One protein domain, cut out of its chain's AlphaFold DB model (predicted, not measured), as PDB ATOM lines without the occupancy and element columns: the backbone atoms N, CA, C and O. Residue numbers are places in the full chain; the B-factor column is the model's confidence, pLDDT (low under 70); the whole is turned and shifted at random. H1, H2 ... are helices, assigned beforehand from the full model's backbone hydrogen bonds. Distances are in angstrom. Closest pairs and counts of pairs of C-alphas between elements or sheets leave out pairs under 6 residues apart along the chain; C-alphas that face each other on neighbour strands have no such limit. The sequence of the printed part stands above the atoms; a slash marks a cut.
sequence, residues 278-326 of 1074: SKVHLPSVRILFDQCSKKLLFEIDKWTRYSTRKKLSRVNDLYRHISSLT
ATOM      1  N   SER A 278     280.951 308.231 306.780       84.06
ATOM      2  CA  SER A 278     280.123 309.242 306.091       84.06
ATOM      3  C   SER A 278     280.926 310.382 305.437       84.06
ATOM      4  O   SER A 278     280.425 311.069 304.549       84.06
ATOM      5  N   LYS A 279     282.189 310.569 305.845       86.44
ATOM      6  CA  LYS A 279     283.115 311.595 305.345       86.44
ATOM      7  C   LYS A 279     284.383 311.001 304.707       86.44
ATOM      8  O   LYS A 279     285.345 311.727 304.476       86.44
ATOM      9  N   VAL A 280     284.398 309.699 304.391       83.25
ATOM     10  CA  VAL A 280     285.586 308.964 303.890       83.25
ATOM     11  C   VAL A 280     286.054 309.391 302.490       83.25
ATOM     12  O   VAL A 280     287.146 309.017 302.060       83.25
ATOM     13  N   HIS A 281     285.242 310.182 301.783       79.00
ATOM     14  CA  HIS A 281     285.613 310.842 300.530       79.00
ATOM     15  C   HIS A 281     286.691 311.925 300.732       79.00
ATOM     16  O   HIS A 281     287.411 312.248 299.794       79.00
ATOM     17  N   LEU A 282     286.848 312.459 301.951       83.81
ATOM     18  CA  LEU A 282     287.923 313.391 302.295       83.81
ATOM     19  C   LEU A 282     289.219 312.608 302.604       83.81
ATOM     20  O   LEU A 282     289.223 311.806 303.546       83.81
ATOM     21  N   PRO A 283     290.344 312.842 301.893       81.56
ATOM     22  CA  PRO A 283     291.576 312.061 302.068       81.56
ATOM     23  C   PRO A 283     292.127 312.051 303.503       81.56
ATOM     24  O   PRO A 283     292.573 311.014 303.993       81.56
ATOM     25  N   SER A 284     292.029 313.178 304.214       84.94
ATOM     26  CA  SER A 284     292.430 313.301 305.622       84.94
ATOM     27  C   SER A 284     291.575 312.449 306.570       84.94
ATOM     28  O   SER A 284     292.084 311.914 307.555       84.94
ATOM     29  N   VAL A 285     290.289 312.264 306.260       87.88
ATOM     30  CA  VAL A 285     289.359 311.446 307.053       87.88
ATOM     31  C   VAL A 285     289.563 309.954 306.788       87.88
ATOM     32  O   VAL A 285     289.428 309.158 307.717       87.88
ATOM     33  N   ARG A 286     289.946 309.555 305.568       83.00
ATOM     34  CA  ARG A 286     290.236 308.149 305.233       83.00
ATOM     35  C   ARG A 286     291.315 307.542 306.136       83.00
ATOM     36  O   ARG A 286     291.112 306.457 306.672       83.00
ATOM     37  N   ILE A 287     292.395 308.278 306.408       86.12
ATOM     38  CA  ILE A 287     293.460 307.836 307.328       86.12
ATOM     39  C   ILE A 287     292.899 307.586 308.742       86.12
ATOM     40  O   ILE A 287     293.207 306.570 309.370       86.12
ATOM     41  N   LEU A 288     292.037 308.481 309.237       89.38
ATOM     42  CA  LEU A 288     291.387 308.347 310.546       89.38
ATOM     43  C   LEU A 288     290.400 307.169 310.581       89.38
ATOM     44  O   LEU A 288     290.338 306.451 311.582       89.38
ATOM     45  N   PHE A 289     289.658 306.939 309.494       87.94
ATOM     46  CA  PHE A 289     288.777 305.781 309.334       87.94
ATOM     47  C   PHE A 289     289.571 304.468 309.402       87.94
ATOM     48  O   PHE A 289     289.202 303.583 310.174       87.94
ATOM     49  N   ASP A 290     290.691 304.359 308.685       83.88
ATOM     50  CA  ASP A 290     291.534 303.157 308.673       83.88
ATOM     51  C   ASP A 290     292.146 302.875 310.056       83.88
ATOM     52  O   ASP A 290     292.134 301.737 310.538       83.88
ATOM     53  N   GLN A 291     292.634 303.915 310.741       88.88
ATOM     54  CA  GLN A 291     293.126 303.817 312.120       88.88
ATOM     55  C   GLN A 291     292.016 303.378 313.092       88.88
ATOM     56  O   GLN A 291     292.224 302.477 313.914       88.88
ATOM     57  N   CYS A 292     290.821 303.968 312.988       89.31
ATOM     58  CA  CYS A 292     289.678 303.624 313.833       89.31
ATOM     59  C   CYS A 292     289.186 302.190 313.573       89.31
ATOM     60  O   CYS A 292     288.890 301.464 314.522       89.31
ATOM     61  N   SER A 293     289.162 301.750 312.313       86.12
ATOM     62  CA  SER A 293     288.780 300.394 311.901       86.12
ATOM     63  C   SER A 293     289.757 299.333 312.417       86.12
ATOM     64  O   SER A 293     289.319 298.336 312.998       86.12
ATOM     65  N   LYS A 294     291.075 299.569 312.321       87.12
ATOM     66  CA  LYS A 294     292.107 298.690 312.908       87.12
ATOM     67  C   LYS A 294     291.977 298.601 314.435       87.12
ATOM     68  O   LYS A 294     291.999 297.504 314.997       87.12
ATOM     69  N   LYS A 295     291.773 299.739 315.113       90.00
ATOM     70  CA  LYS A 295     291.569 299.801 316.573       90.00
ATOM     71  C   LYS A 295     290.290 299.084 317.020       90.00
ATOM     72  O   LYS A 295     290.301 298.388 318.034       90.00
ATOM     73  N   LEU A 296     289.202 299.226 316.261       87.62
ATOM     74  CA  LEU A 296     287.937 298.539 316.515       87.62
ATOM     75  C   LEU A 296     288.094 297.016 316.409       87.62
ATOM     76  O   LEU A 296     287.647 296.303 317.307       87.62
ATOM     77  N   LEU A 297     288.758 296.523 315.357       85.31
ATOM     78  CA  LEU A 297     289.005 295.092 315.159       85.31
ATOM     79  C   LEU A 297     289.794 294.488 316.333       85.31
ATOM     80  O   LEU A 297     289.392 293.464 316.886       85.31
ATOM     81  N   PHE A 298     290.869 295.161 316.756       86.38
ATOM     82  CA  PHE A 298     291.685 294.750 317.901       86.38
ATOM     83  C   PHE A 298     290.868 294.648 319.199       86.38
ATOM     84  O   PHE A 298     290.960 293.650 319.916       86.38
ATOM     85  N   GLU A 299     290.032 295.647 319.502       88.12
ATOM     86  CA  GLU A 299     289.201 295.630 320.709       88.12
ATOM     87  C   GLU A 299     288.071 294.583 320.645       88.12
ATOM     88  O   GLU A 299     287.778 293.953 321.665       88.12
ATOM     89  N   ILE A 300     287.479 294.321 319.471       84.69
ATOM     90  CA  ILE A 300     286.491 293.240 319.278       84.69
ATOM     91  C   ILE A 300     287.118 291.865 319.528       84.69
ATOM     92  O   ILE A 300     286.548 291.057 320.266       84.69
ATOM     93  N   ASP A 301     288.290 291.587 318.960       81.25
ATOM     94  CA  ASP A 301     288.985 290.312 319.151       81.25
ATOM     95  C   ASP A 301     289.450 290.129 320.613       81.25
ATOM     96  O   ASP A 301     289.205 289.089 321.234       81.25
ATOM     97  N   LYS A 302     290.018 291.172 321.226       84.88
ATOM     98  CA  LYS A 302     290.370 291.204 322.657       84.88
ATOM     99  C   LYS A 302     289.158 290.922 323.556       84.88
ATOM    100  O   LYS A 302     289.243 290.076 324.453       84.88
ATOM    101  N   TRP A 303     288.015 291.566 323.300       83.50
ATOM    102  CA  TRP A 303     286.769 291.313 324.033       83.50
ATOM    103  C   TRP A 303     286.238 289.895 323.814       83.50
ATOM    104  O   TRP A 303     285.839 289.235 324.774       83.50
ATOM    105  N   THR A 304     286.270 289.397 322.578       78.62
ATOM    106  CA  THR A 304     285.795 288.051 322.230       78.62
ATOM    107  C   THR A 304     286.619 286.984 322.948       78.62
ATOM    108  O   THR A 304     286.049 286.082 323.569       78.62
ATOM    109  N   ARG A 305     287.952 287.127 322.974       77.19
ATOM    110  CA  ARG A 305     288.861 286.251 323.731       77.19
ATOM    111  C   ARG A 305     288.599 286.308 325.242       77.19
ATOM    112  O   ARG A 305     288.513 285.252 325.873       77.19
ATOM    113  N   TYR A 306     288.401 287.497 325.820       81.31
ATOM    114  CA  TYR A 306     288.079 287.670 327.246       81.31
ATOM    115  C   TYR A 306     286.718 287.059 327.632       81.31
ATOM    116  O   TYR A 306     286.635 286.239 328.549       81.31
ATOM    117  N   SER A 307     285.655 287.427 326.912       76.38
ATOM    118  CA  SER A 307     284.276 286.993 327.167       76.38
ATOM    119  C   SER A 307     284.138 285.475 327.034       76.38
ATOM    120  O   SER A 307     283.558 284.818 327.901       76.38
ATOM    121  N   THR A 308     284.765 284.898 326.004       72.88
ATOM    122  CA  THR A 308     284.821 283.447 325.809       72.88
ATOM    123  C   THR A 308     285.573 282.777 326.962       72.88
ATOM    124  O   THR A 308     285.005 281.913 327.624       72.88
ATOM    125  N   ARG A 309     286.789 283.227 327.314       75.12
ATOM    126  CA  ARG A 309     287.547 282.676 328.456       75.12
ATOM    127  C   ARG A 309     286.744 282.691 329.765       75.12
ATOM    128  O   ARG A 309     286.798 281.710 330.504       75.12
ATOM    129  N   LYS A 310     285.992 283.763 330.052       72.31
ATOM    130  CA  LYS A 310     285.161 283.873 331.268       72.31
ATOM    131  C   LYS A 310     284.054 282.808 331.301       72.31
ATOM    132  O   LYS A 310     283.872 282.155 332.331       72.31
ATOM    133  N   LYS A 311     283.368 282.587 330.172       70.50
ATOM    134  CA  LYS A 311     282.308 281.569 330.021       70.50
ATOM    135  C   LYS A 311     282.834 280.133 330.149       70.50
ATOM    136  O   LYS A 311     282.198 279.313 330.798       70.50
ATOM    137  N   LEU A 312     284.009 279.831 329.593       72.56
ATOM    138  CA  LEU A 312     284.571 278.467 329.534       72.56
ATOM    139  C   LEU A 312     285.306 278.003 330.809       72.56
ATOM    140  O   LEU A 312     286.046 277.018 330.786       72.56
ATOM    141  N   SER A 313     285.126 278.706 331.929       64.69
ATOM    142  CA  SER A 313     285.665 278.304 333.235       64.69
ATOM    143  C   SER A 313     285.030 276.995 333.742       64.69
ATOM    144  O   SER A 313     285.730 276.114 334.259       64.69
ATOM    145  N   ARG A 314     283.717 276.845 333.525       68.12
ATOM    146  CA  ARG A 314     282.912 275.658 333.844       68.12
ATOM    147  C   ARG A 314     283.091 274.556 332.795       68.12
ATOM    148  O   ARG A 314     283.204 274.817 331.599       68.12
ATOM    149  N   VAL A 315     283.079 273.303 333.250       67.44
ATOM    150  CA  VAL A 315     283.315 272.119 332.407       67.44
ATOM    151  C   VAL A 315     282.215 271.946 331.349       67.44
ATOM    152  O   VAL A 315     282.526 271.820 330.166       67.44
ATOM    153  N   ASN A 316     280.940 272.040 331.734       71.81
ATOM    154  CA  ASN A 316     279.810 271.852 330.810       71.81
ATOM    155  C   ASN A 316     279.725 272.957 329.740       71.81
ATOM    156  O   ASN A 316     279.378 272.681 328.593       71.81
ATOM    157  N   ASP A 317     280.097 274.196 330.081       74.81
ATOM    158  CA  ASP A 317     280.188 275.301 329.119       74.81
ATOM    159  C   ASP A 317     281.317 275.084 328.099       74.81
ATOM    160  O   ASP A 317     281.128 275.353 326.911       74.81
ATOM    161  N   LEU A 318     282.456 274.519 328.527       74.00
ATOM    162  CA  LEU A 318     283.544 274.117 327.630       74.00
ATOM    163  C   LEU A 318     283.103 273.033 326.635       74.00
ATOM    164  O   LEU A 318     283.349 273.178 325.436       74.00
ATOM    165  N   TYR A 319     282.410 271.992 327.108       75.19
ATOM    166  CA  TYR A 319     281.865 270.940 326.242       75.19
ATOM    167  C   TYR A 319     280.822 271.483 325.253       75.19
ATOM    168  O   TYR A 319     280.928 271.212 324.055       75.19
ATOM    169  N   ARG A 320     279.857 272.299 325.710       75.44
ATOM    170  CA  ARG A 320     278.850 272.928 324.831       75.44
ATOM    171  C   ARG A 320     279.498 273.802 323.755       75.44
ATOM    172  O   ARG A 320     279.155 273.678 322.581       75.44
ATOM    173  N   HIS A 321     280.474 274.629 324.123       76.75
ATOM    174  CA  HIS A 321     281.175 275.499 323.179       76.75
ATOM    175  C   HIS A 321     281.982 274.712 322.136       76.75
ATOM    176  O   HIS A 321     281.812 274.936 320.939       76.75
ATOM    177  N   ILE A 322     282.798 273.737 322.550       76.06
ATOM    178  CA  ILE A 322     283.571 272.916 321.604       76.06
ATOM    179  C   ILE A 322     282.643 272.062 320.730       76.06
ATOM    180  O   ILE A 322     282.918 271.884 319.544       76.06
ATOM    181  N   SER A 323     281.515 271.582 321.263       74.56
ATOM    182  CA  SER A 323     280.487 270.920 320.455       74.56
ATOM    183  C   SER A 323     279.923 271.867 319.390       74.56
ATOM    184  O   SER A 323     279.887 271.487 318.223       74.56
ATOM    185  N   SER A 324     279.582 273.115 319.746       73.69
ATOM    186  CA  SER A 324     279.071 274.116 318.789       73.69
ATOM    187  C   SER A 324     280.059 274.487 317.675       73.69
ATOM    188  O   SER A 324     279.627 274.873 316.598       73.69
ATOM    189  N   LEU A 325     281.368 274.332 317.916       70.69
ATOM    190  CA  LEU A 325     282.441 274.627 316.955       70.69
ATOM    191  C   LEU A 325     282.932 273.398 316.170       70.69
ATOM    192  O   LEU A 325     283.770 273.541 315.282       70.69
ATOM    193  N   THR A 326     282.502 272.180 316.532       66.31
ATOM    194  CA  THR A 326     283.046 270.941 315.938       66.31
ATOM    195  C   THR A 326     282.017 269.907 315.490       66.31
ATOM    196  O   THR A 326     282.393 269.021 314.725       66.31
TER     197      THR A 326
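This is residues 278 to 326 of the 1074 residues of an uncharacterized protein of Pristionchus pacificus (UniProt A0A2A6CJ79). A short lead-in, residues 278 to 282, runs into one long, unbent helix, H1, and after Lys 311 a tight link turns sharply into a short helix, H2, that folds back at a slant, giving the whole the outline of a hook. H1 makes the long axis, and most of it stands free. The printed part has 49 residues with two named helices, H1 then H2, and no named strand; the class is all helix. It is extended, with a radius of gyration of the C-alphas of 17.6 A, and a rod in outline, spanning 51 by 19 by 13 A.

H1, residues 283 to 311, and H2, residues 315 to 326, are close but not clearly touching, with 2 pairs of C-alphas within 8 A. Their closest C-alphas, those of Lys 311 and Asp 317, are 6.7 A apart. The two helices run opposite ways at a steep tilt of 50 degrees, and their centres are 25.9 A apart. Residues 281 to 287, of which 283 to 287 belong to H1, stand free, and so do residues 291 to 307 of H1. Every O i to N i+4 pair is within hydrogen-bond range in H2, and 23 of 25 are in H1.

H1 begins at C-alpha 283, at (291.576, 312.061, 302.068), and ends at C-alpha 311, at (282.308, 281.569, 330.021), 42.4 A away. H2 measures 16.5 A from C-alpha 315 to C-alpha 326, which is at (283.046, 270.941, 315.938).

The two C-alphas farthest apart, those of Leu 282 and Val 315, are 51.3 A from each other. The printed part has no cut, and the link from H1 to H2 is tight, with 3 residues. The mean pLDDT of the printed part is 79.8; residues 313 to 315 and residue 326 are under 70.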